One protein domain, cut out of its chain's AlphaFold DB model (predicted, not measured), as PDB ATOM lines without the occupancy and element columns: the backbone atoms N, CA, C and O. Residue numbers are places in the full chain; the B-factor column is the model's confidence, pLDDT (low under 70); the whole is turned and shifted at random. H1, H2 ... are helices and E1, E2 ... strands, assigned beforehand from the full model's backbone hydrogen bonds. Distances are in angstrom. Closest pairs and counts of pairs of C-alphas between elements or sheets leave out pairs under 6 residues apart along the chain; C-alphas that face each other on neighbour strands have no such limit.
ATOM      1  N   ILE A 172     -15.786  25.461  16.455       90.69
ATOM      2  CA  ILE A 172     -15.341  26.710  15.813       90.69
ATOM      3  C   ILE A 172     -16.041  27.922  16.438       90.69
ATOM      4  O   ILE A 172     -15.396  28.930  16.737       90.69
ATOM      5  N   ARG A 173     -17.363  27.836  16.629       90.94
ATOM      6  CA  ARG A 173     -18.150  28.909  17.252       90.94
ATOM      7  C   ARG A 173     -17.727  29.147  18.694       90.94
ATOM      8  O   ARG A 173     -17.591  30.303  19.083       90.94
ATOM      9  N   ASP A 174     -17.506  28.084  19.456       93.88
ATOM     10  CA  ASP A 174     -17.121  28.163  20.861       93.88
ATOM     11  C   ASP A 174     -15.709  28.712  21.023       93.88
ATOM     12  O   ASP A 174     -15.538  29.666  21.779       93.88
ATOM     13  N   PHE A 175     -14.747  28.246  20.216       94.81
ATOM     14  CA  PHE A 175     -13.407  28.834  20.157       94.81
ATOM     15  C   PHE A 175     -13.485  30.339  19.888       94.81
ATOM     16  O   PHE A 175     -12.963  31.148  20.652       94.81
ATOM     17  N   ARG A 176     -14.196  30.750  18.830       95.38
ATOM     18  CA  ARG A 176     -14.315  32.171  18.482       95.38
ATOM     19  C   ARG A 176     -14.981  32.978  19.602       95.38
ATOM     20  O   ARG A 176     -14.557  34.099  19.871       95.38
ATOM     21  N   ARG A 177     -16.020  32.438  20.244       95.75
ATOM     22  CA  ARG A 177     -16.736  33.091  21.350       95.75
ATOM     23  C   ARG A 177     -15.832  33.297  22.561       95.75
ATOM     24  O   ARG A 177     -15.828  34.388  23.125       95.75
ATOM     25  N   GLU A 178     -15.072  32.275  22.936       95.69
ATOM     26  CA  GLU A 178     -14.113  32.322  24.040       95.69
ATOM     27  C   GLU A 178     -13.035  33.373  23.773       95.69
ATOM     28  O   GLU A 178     -12.855  34.287  24.577       95.69
ATOM     29  N   ARG A 179     -12.412  33.335  22.588       95.25
ATOM     30  CA  ARG A 179     -11.378  34.302  22.204       95.25
ATOM     31  C   ARG A 179     -11.881  35.740  22.202       95.25
ATOM     32  O   ARG A 179     -11.235  36.612  22.772       95.25
ATOM     33  N   LEU A 180     -13.054  35.997  21.622       94.31
ATOM     34  CA  LEU A 180     -13.658  37.332  21.657       94.31
ATOM     35  C   LEU A 180     -13.984  37.785  23.086       94.31
ATOM     36  O   LEU A 180     -13.826  38.962  23.390       94.31
ATOM     37  N   SER A 181     -14.392  36.867  23.964       94.62
ATOM     38  CA  SER A 181     -14.646  37.189  25.374       94.62
ATOM     39  C   SER A 181     -13.360  37.597  26.094       94.62
ATOM     40  O   SER A 181     -13.366  38.604  26.793       94.62
ATOM     41  N   MET A 182     -12.248  36.887  25.865       92.75
ATOM     42  CA  MET A 182     -10.931  37.245  26.417       92.75
ATOM     43  C   MET A 182     -10.442  38.605  25.911       92.75
ATOM     44  O   MET A 182      -9.909  39.394  26.684       92.75
ATOM     45  N   ILE A 183     -10.652  38.898  24.625       90.56
ATOM     46  CA  ILE A 183     -10.291  40.184  24.015       90.56
ATOM     47  C   ILE A 183     -11.075  41.333  24.659       90.56
ATOM     48  O   ILE A 183     -10.481  42.328  25.066       90.56
ATOM     49  N   ILE A 184     -12.393  41.172  24.817       89.31
ATOM     50  CA  ILE A 184     -13.258  42.161  25.481       89.31
ATOM     51  C   ILE A 184     -12.875  42.338  26.959       89.31
ATOM     52  O   ILE A 184     -12.954  43.446  27.481       89.31
ATOM     53  N   ALA A 185     -12.473  41.255  27.629       91.19
ATOM     54  CA  ALA A 185     -12.067  41.262  29.032       91.19
ATOM     55  C   ALA A 185     -10.627  41.763  29.267       91.19
ATOM     56  O   ALA A 185     -10.206  41.837  30.417       91.19
ATOM     57  N   GLU A 186      -9.878  42.110  28.211       88.94
ATOM     58  CA  GLU A 186      -8.456  42.488  28.285       88.94
ATOM     59  C   GLU A 186      -7.560  41.363  28.864       88.94
ATOM     60  O   GLU A 186      -6.481  41.610  29.397       88.94
ATOM     61  N   GLU A 187      -7.982  40.101  28.708       89.69
ATOM     62  CA  GLU A 187      -7.280  38.883  29.153       89.69
ATOM     63  C   GLU A 187      -6.456  38.237  28.019       89.69
ATOM     64  O   GLU A 187      -6.254  37.022  27.960       89.69
ATOM     65  N   THR A 188      -5.981  39.044  27.070       89.75
ATOM     66  CA  THR A 188      -5.139  38.592  25.956       89.75
ATOM     67  C   THR A 188      -3.675  38.396  26.379       89.75
ATOM     68  O   THR A 188      -3.234  38.943  27.392       89.75
ATOM     69  N   PRO A 189      -2.853  37.658  25.598       88.31
ATOM     70  CA  PRO A 189      -1.436  37.434  25.922       88.31
ATOM     71  C   PRO A 189      -0.591  38.712  26.087       88.31
ATOM     72  O   PRO A 189       0.492  38.668  26.677       88.31
ATOM     73  N   ILE A 190      -1.070  39.830  25.536       88.75
ATOM     74  CA  ILE A 190      -0.537  41.183  25.702       88.75
ATOM     75  C   ILE A 190      -1.696  42.166  25.878       88.75
ATOM     76  O   ILE A 190      -2.802  41.895  25.417       88.75
ATOM     77  N   ILE A 191      -1.431  43.314  26.497       87.81
ATOM     78  CA  ILE A 191      -2.417  44.385  26.682       87.81
ATOM     79  C   ILE A 191      -2.506  45.197  25.387       87.81
ATOM     80  O   ILE A 191      -1.515  45.793  24.965       87.81
ATOM     81  N   LEU A 192      -3.676  45.212  24.756       86.12
ATOM     82  CA  LEU A 192      -3.915  45.980  23.534       86.12
ATOM     83  C   LEU A 192      -4.317  47.427  23.838       86.12
ATOM     84  O   LEU A 192      -4.869  47.722  24.899       86.12
ATOM     85  N   GLU A 193      -4.062  48.330  22.896       82.50
ATOM     86  CA  GLU A 193      -4.616  49.683  22.942       82.50
ATOM     87  C   GLU A 193      -6.151  49.663  22.913       82.50
ATOM     88  O   GLU A 193      -6.785  48.819  22.272       82.50
ATOM     89  N   LYS A 194      -6.758  50.613  23.634       75.38
ATOM     90  CA  LYS A 194      -8.215  50.743  23.752       75.38
ATOM     91  C   LYS A 194      -8.780  51.520  22.560       75.38
ATOM     92  O   LYS A 194      -9.269  52.634  22.725       75.38
ATOM     93  N   ASP A 195      -8.692  50.925  21.378       73.44
ATOM     94  CA  ASP A 195      -9.306  51.422  20.141       73.44
ATOM     95  C   ASP A 195     -10.146  50.309  19.482       73.44
ATOM     96  O   ASP A 195     -10.256  49.194  19.999       73.44
ATOM     97  N   ALA A 196     -10.782  50.606  18.352       79.88
ATOM     98  CA  ALA A 196     -11.449  49.619  17.521       79.88
ATOM     99  C   ALA A 196     -10.475  48.502  17.112       79.88
ATOM    100  O   ALA A 196      -9.360  48.760  16.665       79.88
ATOM    101  N   GLN A 197     -10.918  47.251  17.229       83.94
ATOM    102  CA  GLN A 197     -10.073  46.080  17.002       83.94
ATOM    103  C   GLN A 197     -10.572  45.276  15.802       83.94
ATOM    104  O   GLN A 197     -11.764  44.975  15.688       83.94
ATOM    105  N   LEU A 198      -9.651  44.878  14.924       86.88
ATOM    106  CA  LEU A 198      -9.896  43.873  13.895       86.88
ATOM    107  C   LEU A 198      -9.327  42.552  14.380       86.88
ATOM    108  O   LEU A 198      -8.132  42.452  14.645       86.88
ATOM    109  N   VAL A 199     -10.180  41.536  14.427       91.25
ATOM    110  CA  VAL A 199      -9.798  40.180  14.812       91.25
ATOM    111  C   VAL A 199      -9.978  39.263  13.611       91.25
ATOM    112  O   VAL A 199     -11.085  39.115  13.090       91.25
ATOM    113  N   LEU A 200      -8.893  38.623  13.187       93.56
ATOM    114  CA  LEU A 200      -8.904  37.569  12.183       93.56
ATOM    115  C   LEU A 200      -8.587  36.229  12.849       93.56
ATOM    116  O   LEU A 200      -7.500  36.033  13.384       93.56
ATOM    117  N   HIS A 201      -9.520  35.283  12.746       95.94
ATOM    118  CA  HIS A 201      -9.300  33.881  13.102       95.94
ATOM    119  C   HIS A 201      -9.224  33.032  11.834       95.94
ATOM    120  O   HIS A 201     -10.226  32.863  11.138       95.94
ATOM    121  N   LEU A 202      -8.050  32.472  11.542       95.56
ATOM    122  CA  LEU A 202      -7.880  31.442  10.519       95.56
ATOM    123  C   LEU A 202      -7.849  30.075  11.202       95.56
ATOM    124  O   LEU A 202      -6.889  29.739  11.893       95.56
ATOM    125  N   ILE A 203      -8.906  29.289  11.005       93.25
ATOM    126  CA  ILE A 203      -9.095  28.002  11.679       93.25
ATOM    127  C   ILE A 203      -9.066  26.878  10.632       93.25
ATOM    128  O   ILE A 203     -10.008  26.758   9.843       93.25
ATOM    129  N   PRO A 204      -8.011  26.043  10.609       87.75
ATOM    130  CA  PRO A 204      -7.992  24.825   9.805       87.75
ATOM    131  C   PRO A 204      -9.129  23.868  10.190       87.75
ATOM    132  O   PRO A 204      -9.460  23.729  11.366       87.75
ATOM    133  N   LEU A 205      -9.696  23.141   9.224       81.56
ATOM    134  CA  LEU A 205     -10.800  22.205   9.501       81.56
ATOM    135  C   LEU A 205     -10.393  21.045  10.431       81.56
ATOM    136  O   LEU A 205     -11.234  20.507  11.143       81.56
ATOM    137  N   ASN A 206      -9.104  20.701  10.476       77.88
ATOM    138  CA  ASN A 206      -8.536  19.702  11.385       77.88
ATOM    139  C   ASN A 206      -8.081  20.275  12.741       77.88
ATOM    140  O   ASN A 206      -7.543  19.524  13.551       77.88
ATOM    141  N   ALA A 207      -8.283  21.562  13.040       86.38
ATOM    142  CA  ALA A 207      -7.755  22.207  14.253       86.38
ATOM    143  C   ALA A 207      -8.258  21.608  15.583       86.38
ATOM    144  O   ALA A 207      -7.754  21.936  16.650       86.38
ATOM    145  N   PHE A 208      -9.262  20.736  15.555       84.00
ATOM    146  CA  PHE A 208      -9.796  20.087  16.756       84.00
ATOM    147  C   PHE A 208      -9.588  18.568  16.768       84.00
ATOM    148  O   PHE A 208     -10.134  17.881  17.635       84.00
ATOM    149  N   ASP A 209      -8.813  18.045  15.816       74.94
ATOM    150  CA  ASP A 209      -8.337  16.667  15.832       74.94
ATOM    151  C   ASP A 209      -7.182  16.502  16.830       74.94
ATOM    152  O   ASP A 209      -6.307  17.358  16.938       74.94
ATOM    153  N   LEU A 210      -7.111  15.353  17.509       66.69
ATOM    154  CA  LEU A 210      -6.020  15.053  18.449       66.69
ATOM    155  C   LEU A 210      -4.638  14.996  17.771       66.69
ATOM    156  O   LEU A 210      -3.623  15.197  18.429       66.69
ATOM    157  N   SER A 211      -4.596  14.724  16.465       69.25
ATOM    158  CA  SER A 211      -3.364  14.587  15.683       69.25
ATOM    159  C   SER A 211      -2.919  15.872  14.978       69.25
ATOM    160  O   SER A 211      -1.878  15.863  14.333       69.25
ATOM    161  N   SER A 212      -3.684  16.968  15.041       73.00
ATOM    162  CA  SER A 212      -3.357  18.203  14.307       73.00
ATOM    163  C   SER A 212      -2.371  19.116  15.036       73.00
ATOM    164  O   SER A 212      -2.041  20.196  14.539       73.00
ATOM    165  N   SER A 213      -1.858  18.698  16.195       83.44
ATOM    166  CA  SER A 213      -0.910  19.506  16.955       83.44
ATOM    167  C   SER A 213       0.412  19.694  16.201       83.44
ATOM    168  O   SER A 213       0.971  18.728  15.686       83.44
ATOM    169  N   ILE A 214       0.943  20.915  16.183       85.44
ATOM    170  CA  ILE A 214       2.297  21.242  15.728       85.44
ATOM    171  C   ILE A 214       3.201  21.521  16.938       85.44
ATOM    172  O   ILE A 214       2.780  22.131  17.928       85.44
ATOM    173  N   SER A 215       4.453  21.055  16.886       87.38
ATOM    174  CA  SER A 215       5.423  21.323  17.948       87.38
ATOM    175  C   SER A 215       5.940  22.764  17.865       87.38
ATOM    176  O   SER A 215       6.118  23.312  16.778       87.38
ATOM    177  N   ILE A 216       6.251  23.381  19.012       85.19
ATOM    178  CA  ILE A 216       6.848  24.731  19.047       85.19
ATOM    179  C   ILE A 216       8.169  24.767  18.261       85.19
ATOM    180  O   ILE A 216       8.460  25.750  17.585       85.19
ATOM    181  N   SER A 217       8.952  23.686  18.315       85.19
ATOM    182  CA  SER A 217      10.193  23.570  17.551       85.19
ATOM    183  C   SER A 217       9.971  23.603  16.043       85.19
ATOM    184  O   SER A 217      10.802  24.161  15.336       85.19
ATOM    185  N   ASP A 218       8.875  23.039  15.533       86.69
ATOM    186  CA  ASP A 218       8.588  23.077  14.096       86.69
ATOM    187  C   ASP A 218       8.120  24.467  13.663       86.69
ATOM    188  O   ASP A 218       8.562  24.958  12.627       86.69
ATOM    189  N   ILE A 219       7.347  25.163  14.505       84.31
ATOM    190  CA  ILE A 219       7.017  26.582  14.294       84.31
ATOM    191  C   ILE A 219       8.301  27.431  14.214       84.31
ATOM    192  O   ILE A 219       8.454  28.232  13.292       84.31
ATOM    193  N   ASP A 220       9.251  27.231  15.136       81.88
ATOM    194  CA  ASP A 220      10.540  27.942  15.135       81.88
ATOM    195  C   ASP A 220      11.396  27.586  13.904       81.88
ATOM    196  O   ASP A 220      12.040  28.461  13.327       81.88
ATOM    197  N   LYS A 221      11.363  26.334  13.422       83.06
ATOM    198  CA  LYS A 221      12.022  25.950  12.160       83.06
ATOM    199  C   LYS A 221      11.416  26.666  10.956       83.06
ATOM    200  O   LYS A 221      12.179  27.211  10.163       83.06
ATOM    201  N   ILE A 222      10.084  26.689  10.824       80.88
ATOM    202  CA  ILE A 222       9.387  27.413   9.741       80.88
ATOM    203  C   ILE A 222       9.799  28.882   9.765       80.88
ATOM    204  O   ILE A 222      10.122  29.464   8.733       80.88
ATOM    205  N   TYR A 223       9.844  29.466  10.961       76.81
ATOM    206  CA  TYR A 223      10.256  30.846  11.148       76.81
ATOM    207  C   TYR A 223      11.708  31.097  10.703       76.81
ATOM    208  O   TYR A 223      11.997  32.102  10.054       76.81
ATOM    209  N   ARG A 224      12.635  30.198  11.057       75.31
ATOM    210  CA  ARG A 224      14.076  30.339  10.781       75.31
ATOM    211  C   ARG A 224      14.495  29.932   9.371       75.31
ATOM    212  O   ARG A 224      15.644  30.179   9.009       75.31
ATOM    213  N   GLN A 225      13.630  29.299   8.578       71.56
ATOM    214  CA  GLN A 225      13.965  28.983   7.191       71.56
ATOM    215  C   GLN A 225      14.261  30.279   6.398       71.56
ATOM    216  O   GLN A 225      13.611  31.312   6.535       71.56
ATOM    217  N   ASN A 226      15.335  30.231   5.611       49.50
ATOM    218  CA  ASN A 226      16.366  31.278   5.512       49.50
ATOM    219  C   ASN A 226      16.103  32.511   4.611       49.50
ATOM    220  O   ASN A 226      17.065  33.066   4.095       49.50
ATOM    221  N   ASN A 227      14.870  32.994   4.410       53.47
ATOM    222  CA  ASN A 227      14.635  34.003   3.353       53.47
ATOM    223  C   ASN A 227      13.992  35.346   3.729       53.47
ATOM    224  O   ASN A 227      13.599  36.046   2.805       53.47
ATOM    225  N   CYS A 228      13.869  35.758   5.001       57.38
ATOM    226  CA  CYS A 228      13.123  36.974   5.439       57.38
ATOM    227  C   CYS A 228      11.626  37.014   5.029       57.38
ATOM    228  O   CYS A 228      10.808  37.624   5.712       57.38
ATOM    229  N   GLU A 229      11.255  36.314   3.963       60.72
ATOM    230  CA  GLU A 229       9.935  36.081   3.415       60.72
ATOM    231  C   GLU A 229       9.086  35.248   4.371       60.72
ATOM    232  O   GLU A 229       7.913  35.542   4.544       60.72
ATOM    233  N   TYR A 230       9.660  34.244   5.043       58.12
ATOM    234  CA  TYR A 230       8.922  33.480   6.051       58.12
ATOM    235  C   TYR A 230       8.730  34.282   7.329       58.12
ATOM    236  O   TYR A 230       7.641  34.255   7.882       58.12
ATOM    237  N   THR A 231       9.717  35.078   7.747       66.50
ATOM    238  CA  THR A 231       9.584  36.007   8.877       66.50
ATOM    239  C   THR A 231       8.385  36.940   8.709       66.50
ATOM    240  O   THR A 231       7.642  37.142   9.668       66.50
ATOM    241  N   SER A 232       8.160  37.462   7.497       75.12
ATOM    242  CA  SER A 232       7.015  38.328   7.209       75.12
ATOM    243  C   SER A 232       5.676  37.591   7.224       75.12
ATOM    244  O   SER A 232       4.647  38.250   7.339       75.12
ATOM    245  N   LEU A 233       5.650  36.249   7.161       82.75
ATOM    246  CA  LEU A 233       4.402  35.480   7.220       82.75
ATOM    247  C   LEU A 233       3.768  35.449   8.608       82.75
ATOM    248  O   LEU A 233       2.557  35.285   8.729       82.75
ATOM    249  N   PHE A 234       4.579  35.587   9.651       82.69
ATOM    250  CA  PHE A 234       4.106  35.496  11.027       82.69
ATOM    251  C   PHE A 234       3.675  36.842  11.604       82.69
ATOM    252  O   PHE A 234       3.168  36.910  12.723       82.69
ATOM    253  N   THR A 235       3.940  37.928  10.890       84.19
ATOM    254  CA  THR A 235       3.737  39.261  11.435       84.19
ATOM    255  C   THR A 235       2.253  39.581  11.591       84.19
ATOM    256  O   THR A 235       1.413  38.979  10.909       84.19
ATOM    257  N   PRO A 236       1.921  40.531  12.472       86.12
ATOM    258  CA  PRO A 236       0.569  41.053  12.607       86.12
ATOM    259  C   PRO A 236       0.006  41.641  11.303       86.12
ATOM    260  O   PRO A 236       0.725  41.817  10.311       86.12
ATOM    261  N   LEU A 237      -1.309  41.874  11.293       83.25
ATOM    262  CA  LEU A 237      -2.090  42.271  10.113       83.25
ATOM    263  C   LEU A 237      -1.533  43.535   9.430       83.25
ATOM    264  O   LEU A 237      -1.393  43.579   8.210       83.25
ATOM    265  N   ASP A 238      -1.141  44.500  10.247       73.50
ATOM    266  CA  ASP A 238      -0.616  45.849  10.000       73.50
ATOM    267  C   ASP A 238       0.882  45.897   9.630       73.50
ATOM    268  O   ASP A 238       1.523  46.943   9.706       73.50
ATOM    269  N   TYR A 239       1.453  44.770   9.189       67.81
ATOM    270  CA  TYR A 239       2.869  44.616   8.820       67.81
ATOM    271  C   TYR A 239       3.478  45.746   7.973       67.81
ATOM    272  O   TYR A 239       4.678  45.984   8.070       67.81
ATOM    273  N   GLU A 240       2.694  46.415   7.124       59.41
ATOM    274  CA  GLU A 240       3.213  47.418   6.184       59.41
ATOM    275  C   GLU A 240       3.779  48.674   6.871       59.41
ATOM    276  O   GLU A 240       4.585  49.373   6.260       59.41
ATOM    277  N   ASN A 241       3.453  48.913   8.148       54.97
ATOM    278  CA  ASN A 241       3.832  50.142   8.852       54.97
ATOM    279  C   ASN A 241       4.885  49.951   9.958       54.97
ATOM    280  O   ASN A 241       5.364  50.944  10.509       54.97
ATOM    281  N   TYR A 242       5.281  48.712  10.281       61.25
ATOM    282  CA  TYR A 242       6.048  48.437  11.502       61.25
ATOM    283  C   TYR A 242       7.271  47.539  11.298       61.25
ATOM    284  O   TYR A 242       7.236  46.498  10.644       61.25
ATOM    285  N   SER A 243       8.367  47.935  11.946       62.41
ATOM    286  CA  SER A 243       9.557  47.109  12.165       62.41
ATOM    287  C   SER A 243       9.733  46.869  13.670       62.41
ATOM    288  O   SER A 243       9.184  47.612  14.477       62.41
ATOM    289  N   GLY A 244      10.467  45.822  14.065       70.19
ATOM    290  CA  GLY A 244      10.752  45.566  15.488       70.19
ATOM    291  C   GLY A 244       9.781  44.620  16.210       70.19
ATOM    292  O   GLY A 244       9.538  44.774  17.404       70.19
ATOM    293  N   PHE A 245       9.237  43.608  15.525       81.38
ATOM    294  CA  PHE A 245       8.368  42.619  16.172       81.38
ATOM    295  C   PHE A 245       9.087  41.816  17.269       81.38
ATOM    296  O   PHE A 245      10.153  41.228  17.050       81.38
ATOM    297  N   LYS A 246       8.446  41.726  18.435       86.00
ATOM    298  CA  LYS A 246       8.835  40.883  19.570       86.00
ATOM    299  C   LYS A 246       8.132  39.533  19.495       86.00
ATOM    300  O   LYS A 246       7.146  39.355  18.783       86.00
ATOM    301  N   ARG A 247       8.691  38.549  20.203       87.06
ATOM    302  CA  ARG A 247       8.275  37.144  20.114       87.06
ATOM    303  C   ARG A 247       8.257  36.518  21.495       87.06
ATOM    304  O   ARG A 247       9.161  36.777  22.291       87.06
ATOM    305  N   LYS A 248       7.251  35.695  21.772       89.81
ATOM    306  CA  LYS A 248       7.114  34.942  23.023       89.81
ATOM    307  C   LYS A 248       6.508  33.567  22.756       89.81
ATOM    308  O   LYS A 248       5.775  33.372  21.795       89.81
ATOM    309  N   TYR A 249       6.794  32.631  23.650       91.00
ATOM    310  CA  TYR A 249       6.095  31.352  23.730       91.00
ATOM    311  C   TYR A 249       5.132  31.400  24.916       91.00
ATOM    312  O   TYR A 249       5.483  31.934  25.970       91.00
ATOM    313  N   ASN A 250       3.937  30.843  24.755       90.88
ATOM    314  CA  ASN A 250       2.975  30.657  25.839       90.88
ATOM    315  C   ASN A 250       2.465  29.207  25.852       90.88
ATOM    316  O   ASN A 250       2.898  28.370  25.058       90.88
ATOM    317  N   LEU A 251       1.573  28.890  26.796       88.88
ATOM    318  CA  LEU A 251       0.997  27.547  26.910       88.88
ATOM    319  C   LEU A 251       0.323  27.117  25.595       88.88
ATOM    320  O   LEU A 251       0.474  25.972  25.161       88.88
ATOM    321  N   GLU A 252      -0.355  28.063  24.947       90.69
ATOM    322  CA  GLU A 252      -1.163  27.851  23.749       90.69
ATOM    323  C   GLU A 252      -0.332  27.723  22.465       90.69
ATOM    324  O   GLU A 252      -0.782  27.064  21.530       90.69
ATOM    325  N   GLY A 253       0.873  28.300  22.404       92.12
ATOM    326  CA  GLY A 253       1.749  28.236  21.236       92.12
ATOM    327  C   GLY A 253       2.753  29.387  21.138       92.12
ATOM    328  O   GLY A 253       3.552  29.616  22.050       92.12
ATOM    329  N   TYR A 254       2.760  30.063  19.989       92.38
ATOM    330  CA  TYR A 254       3.759  31.061  19.610       92.38
ATOM    331  C   TYR A 254       3.116  32.415  19.320       92.38
ATOM    332  O   TYR A 254       2.172  32.500  18.539       92.38
ATOM    333  N   LEU A 255       3.651  33.469  19.927       92.81
ATOM    334  CA  LEU A 255       3.132  34.827  19.845       92.81
ATOM    335  C   LEU A 255       4.160  35.752  19.197       92.81
ATOM    336  O   LEU A 255       5.316  35.800  19.626       92.81
ATOM    337  N   ILE A 256       3.712  36.547  18.231       90.81
ATOM    338  CA  ILE A 256       4.467  37.653  17.640       90.81
ATOM    339  C   ILE A 256       3.653  38.926  17.783       90.81
ATOM    340  O   ILE A 256       2.453  38.913  17.553       90.81
ATOM    341  N   PHE A 257       4.291  40.018  18.181       90.12
ATOM    342  CA  PHE A 257       3.609  41.272  18.488       90.12
ATOM    343  C   PHE A 257       4.518  42.467  18.227       90.12
ATOM    344  O   PHE A 257       5.739  42.314  18.136       90.12
ATOM    345  N   ASN A 258       3.935  43.649  18.061       84.12
ATOM    346  CA  ASN A 258       4.695  44.876  17.833       84.12
ATOM    347  C   ASN A 258       5.494  45.307  19.080       84.12
ATOM    348  O   ASN A 258       5.290  44.816  20.192       84.12
ATOM    349  N   GLU A 259       6.439  46.226  18.907       73.38
ATOM    350  CA  GLU A 259       7.038  46.921  20.044       73.38
ATOM    351  C   GLU A 259       6.054  47.970  20.585       73.38
ATOM    352  O   GLU A 259       5.377  48.643  19.814       73.38
ATOM    353  N   SER A 260       5.938  48.075  21.912       70.06
ATOM    354  CA  SER A 260       5.068  49.066  22.554       70.06
ATOM    355  C   SER A 260       5.676  50.460  22.407       70.06
ATOM    356  O   SER A 260       6.865  50.634  22.683       70.06
ATOM    357  N   TYR A 261       4.860  51.430  21.990       61.69
ATOM    358  CA  TYR A 261       5.272  52.826  21.823       61.69
ATOM    359  C   TYR A 261       4.964  53.672  23.070       61.69
ATOM    360  O   TYR A 261       5.821  54.437  23.506       61.69
ATOM    361  N   GLU A 262       3.794  53.484  23.695       60.12
ATOM    362  CA  GLU A 262       3.362  54.201  24.904       60.12
ATOM    363  C   GLU A 262       2.655  53.254  25.900       60.12
ATOM    364  O   GLU A 262       2.007  52.285  25.514       60.12
ATOM    365  N   ASN A 263       2.791  53.512  27.208       63.00
ATOM    366  CA  ASN A 263       2.056  52.848  28.305       63.00
ATOM    367  C   ASN A 263       2.098  51.305  28.388       63.00
ATOM    368  O   ASN A 263       1.242  50.713  29.044       63.00
ATOM    369  N   ASN A 264       3.093  50.636  27.791       68.81
ATOM    370  CA  ASN A 264       3.147  49.166  27.688       68.81
ATOM    371  C   ASN A 264       1.922  48.545  26.981       68.81
ATOM    372  O   ASN A 264       1.691  47.340  27.117       68.81
ATOM    373  N   SER A 265       1.152  49.336  26.227       74.62
ATOM    374  CA  SER A 265       0.111  48.827  25.338       74.62
ATOM    375  C   SER A 265       0.683  48.533  23.956       74.62
ATOM    376  O   SER A 265       1.675  49.124  23.518       74.62
ATOM    377  N   TYR A 266       0.071  47.561  23.297       83.88
ATOM    378  CA  TYR A 266       0.474  47.046  21.998       83.88
ATOM    379  C   TYR A 266      -0.648  47.274  20.991       83.88
ATOM    380  O   TYR A 266      -1.822  47.248  21.356       83.88
ATOM    381  N   ILE A 267      -0.296  47.467  19.724       84.31
ATOM    382  CA  ILE A 267      -1.282  47.735  18.673       84.31
ATOM    383  C   ILE A 267      -1.690  46.450  17.965       84.31
ATOM    384  O   ILE A 267      -2.753  46.386  17.358       84.31
ATOM    385  N   SER A 268      -0.843  45.416  17.998       88.56
ATOM    386  CA  SER A 268      -1.089  44.228  17.197       88.56
ATOM    387  C   SER A 268      -0.330  42.990  17.657       88.56
ATOM    388  O   SER A 268       0.786  43.045  18.188       88.56
ATOM    389  N   TYR A 269      -0.948  41.831  17.429       92.25
ATOM    390  CA  TYR A 269      -0.298  40.539  17.589       92.25
ATOM    391  C   TYR A 269      -0.824  39.486  16.620       92.25
ATOM    392  O   TYR A 269      -1.952  39.558  16.142       92.25
ATOM    393  N   THR A 270      -0.007  38.460  16.409       93.94
ATOM    394  CA  THR A 270      -0.366  37.180  15.804       93.94
ATOM    395  C   THR A 270      -0.037  36.064  16.792       93.94
ATOM    396  O   THR A 270       1.120  35.886  17.178       93.94
ATOM    397  N   GLN A 271      -1.045  35.298  17.193       94.75
ATOM    398  CA  GLN A 271      -0.935  34.085  17.995       94.75
ATOM    399  C   GLN A 271      -1.133  32.872  17.083       94.75
ATOM    400  O   GLN A 271      -2.163  32.726  16.425       94.75
ATOM    401  N   ILE A 272      -0.156  31.974  17.083       94.62
ATOM    402  CA  ILE A 272      -0.223  30.672  16.424       94.62
ATOM    403  C   ILE A 272      -0.405  29.626  17.508       94.62
ATOM    404  O   ILE A 272       0.491  29.388  18.323       94.62
ATOM    405  N   PHE A 273      -1.573  28.999  17.523       94.12
ATOM    406  CA  PHE A 273      -1.902  27.961  18.484       94.12
ATOM    407  C   PHE A 273      -1.261  26.631  18.085       94.12
ATOM    408  O   PHE A 273      -1.042  26.339  16.908       94.12
ATOM    409  N   ARG A 274      -1.021  25.763  19.070       91.38
ATOM    410  CA  ARG A 274      -0.522  24.395  18.859       91.38
ATOM    411  C   ARG A 274      -1.410  23.582  17.932       91.38
ATOM    412  O   ARG A 274      -0.909  22.699  17.259       91.38
ATOM    413  N   ASN A 275      -2.703  23.871  17.875       91.12
ATOM    414  CA  ASN A 275      -3.638  23.226  16.960       91.12
ATOM    415  C   ASN A 275      -3.747  23.931  15.591       91.12
ATOM    416  O   ASN A 275      -4.717  23.730  14.864       91.12
ATOM    417  N   ARG A 276      -2.746  24.755  15.243       92.25
ATOM    418  CA  ARG A 276      -2.581  25.460  13.959       92.25
ATOM    419  C   ARG A 276      -3.610  26.551  13.672       92.25
ATOM    420  O   ARG A 276      -3.601  27.109  12.576       92.25
ATOM    421  N   ILE A 277      -4.473  26.887  14.632       95.25
ATOM    422  CA  ILE A 277      -5.284  28.101  14.529       95.25
ATOM    423  C   ILE A 277      -4.344  29.308  14.533       95.25
ATOM    424  O   ILE A 277      -3.354  29.329  15.268       95.25
ATOM    425  N   ILE A 278      -4.655  30.307  13.713       95.88
ATOM    426  CA  ILE A 278      -3.987  31.607  13.734       95.88
ATOM    427  C   ILE A 278      -5.014  32.654  14.161       95.88
ATOM    428  O   ILE A 278      -6.061  32.798  13.531       95.88
ATOM    429  N   GLU A 279      -4.712  33.376  15.233       96.38
ATOM    430  CA  GLU A 279      -5.429  34.578  15.652       96.38
ATOM    431  C   GLU A 279      -4.532  35.778  15.394       96.38
ATOM    432  O   GLU A 279      -3.408  35.816  15.885       96.38
ATOM    433  N   ALA A 280      -5.019  36.753  14.639       93.81
ATOM    434  CA  ALA A 280      -4.324  38.011  14.442       93.81
ATOM    435  C   ALA A 280      -5.236  39.168  14.835       93.81
ATOM    436  O   ALA A 280      -6.394  39.221  14.413       93.81
ATOM    437  N   ILE A 281      -4.703  40.078  15.645       91.38
ATOM    438  CA  ILE A 281      -5.392  41.280  16.094       91.38
ATOM    439  C   ILE A 281      -4.561  42.489  15.714       91.38
ATOM    440  O   ILE A 281      -3.337  42.476  15.843       91.38
ATOM    441  N   SER A 282      -5.238  43.533  15.265       87.38
ATOM    442  CA  SER A 282      -4.671  44.870  15.156       87.38
ATOM    443  C   SER A 282      -5.685  45.877  15.702       87.38
ATOM    444  O   SER A 282      -6.885  45.584  15.725       87.38
ATOM    445  N   THR A 283      -5.195  47.008  16.200       82.56
ATOM    446  CA  THR A 283      -5.958  48.171  16.676       82.56
ATOM    447  C   THR A 283      -5.644  49.429  15.861       82.56
ATOM    448  O   THR A 283      -6.315  50.446  16.005       82.56
ATOM    449  N   ASP A 284      -4.634  49.367  14.988       74.94
ATOM    450  CA  ASP A 284      -4.148  50.502  14.206       74.94
ATOM    451  C   ASP A 284      -4.937  50.647  12.896       74.94
ATOM    452  O   ASP A 284      -4.532  50.186  11.826       74.94
ATOM    453  N   PHE A 285      -6.119  51.262  12.995       65.94
ATOM    454  CA  PHE A 285      -6.966  51.599  11.835       65.94
ATOM    455  C   PHE A 285      -7.292  53.084  11.730       65.94
ATOM    456  O   PHE A 285      -8.032  53.494  10.829       65.94
ATOM    457  N   SER A 286      -6.771  53.893  12.648       56.44
ATOM    458  CA  SER A 286      -6.953  55.331  12.633       56.44
ATOM    459  C   SER A 286      -5.781  55.966  11.888       56.44
ATOM    460  O   SER A 286      -4.641  55.979  12.335       56.44
ATOM    461  N   SER A 287      -6.049  56.559  10.722       53.12
ATOM    462  CA  SER A 287      -5.115  57.567  10.216       53.12
ATOM    463  C   SER A 287      -5.265  58.791  11.114       53.12
ATOM    464  O   SER A 287      -6.308  59.450  11.121       53.12
ATOM    465  N   PHE A 288      -4.244  59.054  11.928       46.62
ATOM    466  CA  PHE A 288      -4.204  60.215  12.808       46.62
ATOM    467  C   PHE A 288      -4.342  61.499  11.978       46.62
ATOM    468  O   PHE A 288      -3.393  61.958  11.343       46.62
ATOM    469  N   SER A 289      -5.523  62.117  12.012       39.81
ATOM    470  CA  SER A 289      -5.632  63.552  11.780       39.81
ATOM    471  C   SER A 289      -5.386  64.247  13.120       39.81
ATOM    472  O   SER A 289      -6.098  63.952  14.084       39.81
ATOM    473  N   PRO A 290      -4.444  65.202  13.223       46.09
ATOM    474  CA  PRO A 290      -4.206  65.960  14.458       46.09
ATOM    475  C   PRO A 290      -5.424  66.788  14.920       46.09
ATOM    476  O   PRO A 290      -5.390  67.417  15.976       46.09
ATOM    477  N   GLN A 291      -6.523  66.791  14.158       48.09
ATOM    478  CA  GLN A 291      -7.776  67.468  14.470       48.09
ATOM    479  C   GLN A 291      -8.891  66.452  14.753       48.09
ATOM    480  O   GLN A 291      -9.730  66.190  13.902       48.09
ATOM    481  N   LYS A 292      -8.892  65.920  15.982       46.16
ATOM    482  CA  LYS A 292     -10.028  65.407  16.789       46.16
ATOM    483  C   LYS A 292     -11.038  64.398  16.209       46.16
ATOM    484  O   LYS A 292     -11.866  63.931  16.984       46.16
ATOM    485  N   ASN A 293     -10.973  64.027  14.934       53.59
ATOM    486  CA  ASN A 293     -11.850  63.036  14.319       53.59
ATOM    487  C   ASN A 293     -11.007  61.933  13.681       53.59
ATOM    488  O   ASN A 293     -10.414  62.123  12.619       53.59
ATOM    489  N   SER A 294     -10.973  60.776  14.337       58.78
ATOM    490  CA  SER A 294     -10.489  59.531  13.746       58.78
ATOM    491  C   SER A 294     -11.482  59.094  12.666       58.78
ATOM    492  O   SER A 294     -12.677  58.963  12.936       58.78
ATOM    493  N   TYR A 295     -11.011  58.892  11.436       62.72
ATOM    494  CA  TYR A 295     -11.838  58.385  10.341       62.72
ATOM    495  C   TYR A 295     -11.572  56.897  10.137       62.72
ATOM    496  O   TYR A 295     -10.420  56.473  10.058       62.72
ATOM    497  N   PHE A 296     -12.639  56.112   9.994       65.88
ATOM    498  CA  PHE A 296     -12.534  54.727   9.548       65.88
ATOM    499  C   PHE A 296     -12.364  54.691   8.025       65.88
ATOM    500  O   PHE A 296     -13.292  55.029   7.283       65.88
ATOM    501  N   ILE A 297     -11.189  54.275   7.546       69.31
ATOM    502  CA  ILE A 297     -10.931  54.101   6.112       69.31
ATOM    503  C   ILE A 297     -11.182  52.641   5.731       69.31
ATOM    504  O   ILE A 297     -10.296  51.790   5.825       69.31
ATOM    505  N   TYR A 298     -12.391  52.364   5.240       74.06
ATOM    506  CA  TYR A 298     -12.820  51.028   4.807       74.06
ATOM    507  C   TYR A 298     -11.822  50.342   3.852       74.06
ATOM    508  O   TYR A 298     -11.536  49.157   3.994       74.06
ATOM    509  N   GLN A 299     -11.241  51.086   2.906       77.00
ATOM    510  CA  GLN A 299     -10.317  50.515   1.922       77.00
ATOM    511  C   GLN A 299      -8.989  50.052   2.545       77.00
ATOM    512  O   GLN A 299      -8.439  49.031   2.133       77.00
ATOM    513  N   CYS A 300      -8.486  50.757   3.565       72.44
ATOM    514  CA  CYS A 300      -7.306  50.334   4.322       72.44
ATOM    515  C   CYS A 300      -7.592  49.046   5.102       72.44
ATOM    516  O   CYS A 300      -6.764  48.137   5.104       72.44
ATOM    517  N   TYR A 301      -8.785  48.938   5.692       77.12
ATOM    518  CA  TYR A 301      -9.237  47.732   6.386       77.12
ATOM    519  C   TYR A 301      -9.309  46.519   5.448       77.12
ATOM    520  O   TYR A 301      -8.731  45.472   5.741       77.12
ATOM    521  N   GLU A 302      -9.979  46.659   4.303       82.19
ATOM    522  CA  GLU A 302     -10.147  45.559   3.349       82.19
ATOM    523  C   GLU A 302      -8.793  45.080   2.806       82.19
ATOM    524  O   GLU A 302      -8.518  43.878   2.794       82.19
ATOM    525  N   ASN A 303      -7.903  46.009   2.445       82.06
ATOM    526  CA  ASN A 303      -6.558  45.672   1.986       82.06
ATOM    527  C   ASN A 303      -5.745  44.951   3.070       82.06
ATOM    528  O   ASN A 303      -5.144  43.912   2.789       82.06
ATOM    529  N   THR A 304      -5.778  45.451   4.308       81.62
ATOM    530  CA  THR A 304      -5.078  44.844   5.452       81.62
ATOM    531  C   THR A 304      -5.564  43.414   5.692       81.62
ATOM    532  O   THR A 304      -4.759  42.489   5.826       81.62
ATOM    533  N   LEU A 305      -6.883  43.200   5.657       85.94
ATOM    534  CA  LEU A 305      -7.489  41.885   5.834       85.94
ATOM    535  C   LEU A 305      -7.098  40.918   4.710       85.94
ATOM    536  O   LEU A 305      -6.716  39.781   4.987       85.94
ATOM    537  N   ILE A 306      -7.163  41.352   3.448       88.31
ATOM    538  CA  ILE A 306      -6.827  40.515   2.287       88.31
ATOM    539  C   ILE A 306      -5.345  40.123   2.307       88.31
ATOM    540  O   ILE A 306      -5.016  38.957   2.066       88.31
ATOM    541  N   GLN A 307      -4.445  41.067   2.597       86.12
ATOM    542  CA  GLN A 307      -3.008  40.788   2.671       86.12
ATOM    543  C   GLN A 307      -2.681  39.873   3.852       86.12
ATOM    544  O   GLN A 307      -1.959  38.887   3.684       86.12
ATOM    545  N   GLY A 308      -3.271  40.140   5.022       88.56
ATOM    546  CA  GLY A 308      -3.196  39.271   6.194       88.56
ATOM    547  C   GLY A 308      -3.654  37.846   5.890       88.56
ATOM    548  O   GLY A 308      -2.913  36.894   6.126       88.56
ATOM    549  N   LEU A 309      -4.828  37.693   5.273       91.81
ATOM    550  CA  LEU A 309      -5.385  36.391   4.914       91.81
ATOM    551  C   LEU A 309      -4.472  35.615   3.957       91.81
ATOM    552  O   LEU A 309      -4.170  34.454   4.222       91.81
ATOM    553  N   LYS A 310      -3.992  36.236   2.870       90.56
ATOM    554  CA  LYS A 310      -3.063  35.589   1.919       90.56
ATOM    555  C   LYS A 310      -1.805  35.077   2.618       90.56
ATOM    556  O   LYS A 310      -1.367  33.950   2.383       90.56
ATOM    557  N   ARG A 311      -1.250  35.900   3.504       89.75
ATOM    558  CA  ARG A 311      -0.082  35.572   4.317       89.75
ATOM    559  C   ARG A 311      -0.341  34.390   5.251       89.75
ATOM    560  O   ARG A 311       0.429  33.431   5.236       89.75
ATOM    561  N   TYR A 312      -1.427  34.419   6.018       92.50
ATOM    562  CA  TYR A 312      -1.730  33.353   6.971       92.50
ATOM    563  C   TYR A 312      -2.158  32.053   6.286       92.50
ATOM    564  O   TYR A 312      -1.867  30.980   6.805       92.50
ATOM    565  N   LEU A 313      -2.754  32.112   5.089       91.94
ATOM    566  CA  LEU A 313      -2.989  30.926   4.258       91.94
ATOM    567  C   LEU A 313      -1.672  30.269   3.824       91.94
ATOM    568  O   LEU A 313      -1.540  29.050   3.919       91.94
ATOM    569  N   LYS A 314      -0.674  31.062   3.412       89.31
ATOM    570  CA  LYS A 314       0.664  30.542   3.087       89.31
ATOM    571  C   LYS A 314       1.344  29.932   4.315       89.31
ATOM    572  O   LYS A 314       1.893  28.838   4.219       89.31
ATOM    573  N   LEU A 315       1.251  30.587   5.475       89.31
ATOM    574  CA  LEU A 315       1.773  30.048   6.736       89.31
ATOM    575  C   LEU A 315       1.076  28.741   7.142       89.31
ATOM    576  O   LEU A 315       1.739  27.779   7.521       89.31
ATOM    577  N   SER A 316      -0.251  28.685   7.013       89.81
ATOM    578  CA  SER A 316      -1.053  27.486   7.274       89.81
ATOM    579  C   SER A 316      -0.650  26.319   6.369       89.81
ATOM    580  O   SER A 316      -0.496  25.198   6.847       89.81
ATOM    581  N   SER A 317      -0.381  26.584   5.084       85.50
ATOM    582  CA  SER A 317       0.147  25.573   4.161       85.50
ATOM    583  C   SER A 317       1.491  25.017   4.629       85.50
ATOM    584  O   SER A 317       1.641  23.804   4.687       85.50
ATOM    585  N   LEU A 318       2.436  25.880   5.017       85.00
ATOM    586  CA  LEU A 318       3.754  25.444   5.495       85.00
ATOM    587  C   LEU A 318       3.648  24.591   6.759       85.00
ATOM    588  O   LEU A 318       4.342  23.592   6.879       85.00
ATOM    589  N   MET A 319       2.757  24.943   7.691       85.19
ATOM    590  CA  MET A 319       2.524  24.134   8.894       85.19
ATOM    591  C   MET A 319       1.947  22.746   8.581       85.19
ATOM    592  O   MET A 319       2.114  21.829   9.383       85.19
ATOM    593  N   ASN A 320       1.278  22.570   7.437       75.75
ATOM    594  CA  ASN A 320       0.767  21.266   7.015       75.75
ATOM    595  C   ASN A 320       1.854  20.344   6.454       75.75
ATOM    596  O   ASN A 320       1.682  19.130   6.527       75.75
ATOM    597  N   ASP A 321       2.980  20.884   5.987       70.12
ATOM    598  CA  ASP A 321       4.102  20.095   5.462       70.12
ATOM    599  C   ASP A 321       4.927  19.403   6.572       70.12
ATOM    600  O   ASP A 321       5.753  18.541   6.285       70.12
ATOM    601  N   PHE A 322       4.703  19.749   7.849       62.31
ATOM    602  CA  PHE A 322       5.354  19.133   9.022       62.31
ATOM    603  C   PHE A 322       4.530  17.983   9.639       62.31
ATOM    604  O   PHE A 322       4.736  17.632  10.803       62.31
TER     605      PHE A 322
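What this domain is: This is residues 172 to 322 of the 323 residues of the protein "AlbA_2 domain-containing protein" of Crocosphaera watsonii WH 8501 (UniProt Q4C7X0). Picture a five-stranded antiparallel sheet with one long helix, H3, laid along one face over E1 and E5, while part of the link from H2 to E2, residues 233 to 237, passes over that same face. Two smaller helices only graze the sheet, H1 near the edge strand E1 and H2 near E3 and E4, and the loop of residues 288 to 293 sticks out at one end of the longest axis. The 151 printed residues hold three named helices and five named strands in the order H1 E1 H2 E2 E3 E4 E5 H3; the sheet's order is E1 E5 E4 E3 E2. The class is mixed, helices and strands, with under half of the residues in named elements. The whole is compact, with a radius of gyration of the C-alphas of 15.5 A and spans of 52 by 36 by 29 A.

How they stand to each other: Start at H1, residues 172 to 184, which only grazes the sheet; its closest C-alpha to E1, residues 198 to 202, is that of Arg 176, 7.6 A from that of His 201. Next comes H2, residues 216 to 224, which also only grazes the sheet; the closest C-alphas of H2 and E3, residues 253 to 257, are those of Ile 216 and Gly 253, 6.6 A apart. E2, residues 246 to 249, then opens a meander, each strand the antiparallel neighbour of the one before: E2, E3, E4 at residues 268 to 273 and E5 at residues 278 to 282, each step a hairpin. Look for N 248 and O 255 at 2.9 A between E2 and E3, N 270 and O 256 at 2.8 A between E3 and E4, and N 279 and O 271 at 2.9 A between E4 and E5. E1 is antiparallel to E5, with N 200 and O 280 at 2.8 A. H3, residues 298 to 320, makes two layers with the sheet, a helix on one face: its height over the sheet is 9.4 A, and it runs along the strands, at 23 degrees to E1 on the local plane. The closest C-alphas of H3 and E1 are those of Tyr 312 and Leu 202, 7.4 A apart. With residues 318 to 319 alone, H3 only just touches H2, with 3 pairs of C-alphas within 8 A, the closest those of Leu 318 and Ile 222 at 7.3 A. H1 is apart from H2 and H3. In H1, H2 and H3 every O i to N i+4 pair is within hydrogen-bond range.

Where its parts are: Find C-alpha 172 at (-15.341, 26.710, 15.813); from there H1 runs 18.3 A to C-alpha 184. E4, the longest strand by residues, runs 16.3 A from C-alpha 268 at (-1.089, 44.228, 17.197). H3 covers 32.8 A and ends at C-alpha 320, (0.767, 21.266, 7.015).

The domain as a whole: The C-alphas of Ser 211 and Gln 291 are the two farthest apart, 53.1 A, and the printed part has no cut. Long links join H1 to E1, E1 to H2, H2 to E2 and E5 to H3. Residues 224 to 229 and 288 to 293 stand free. The mean pLDDT of the printed part is 80.6; 31 residues are under 70, among them 226 to 231 and 285 to 297.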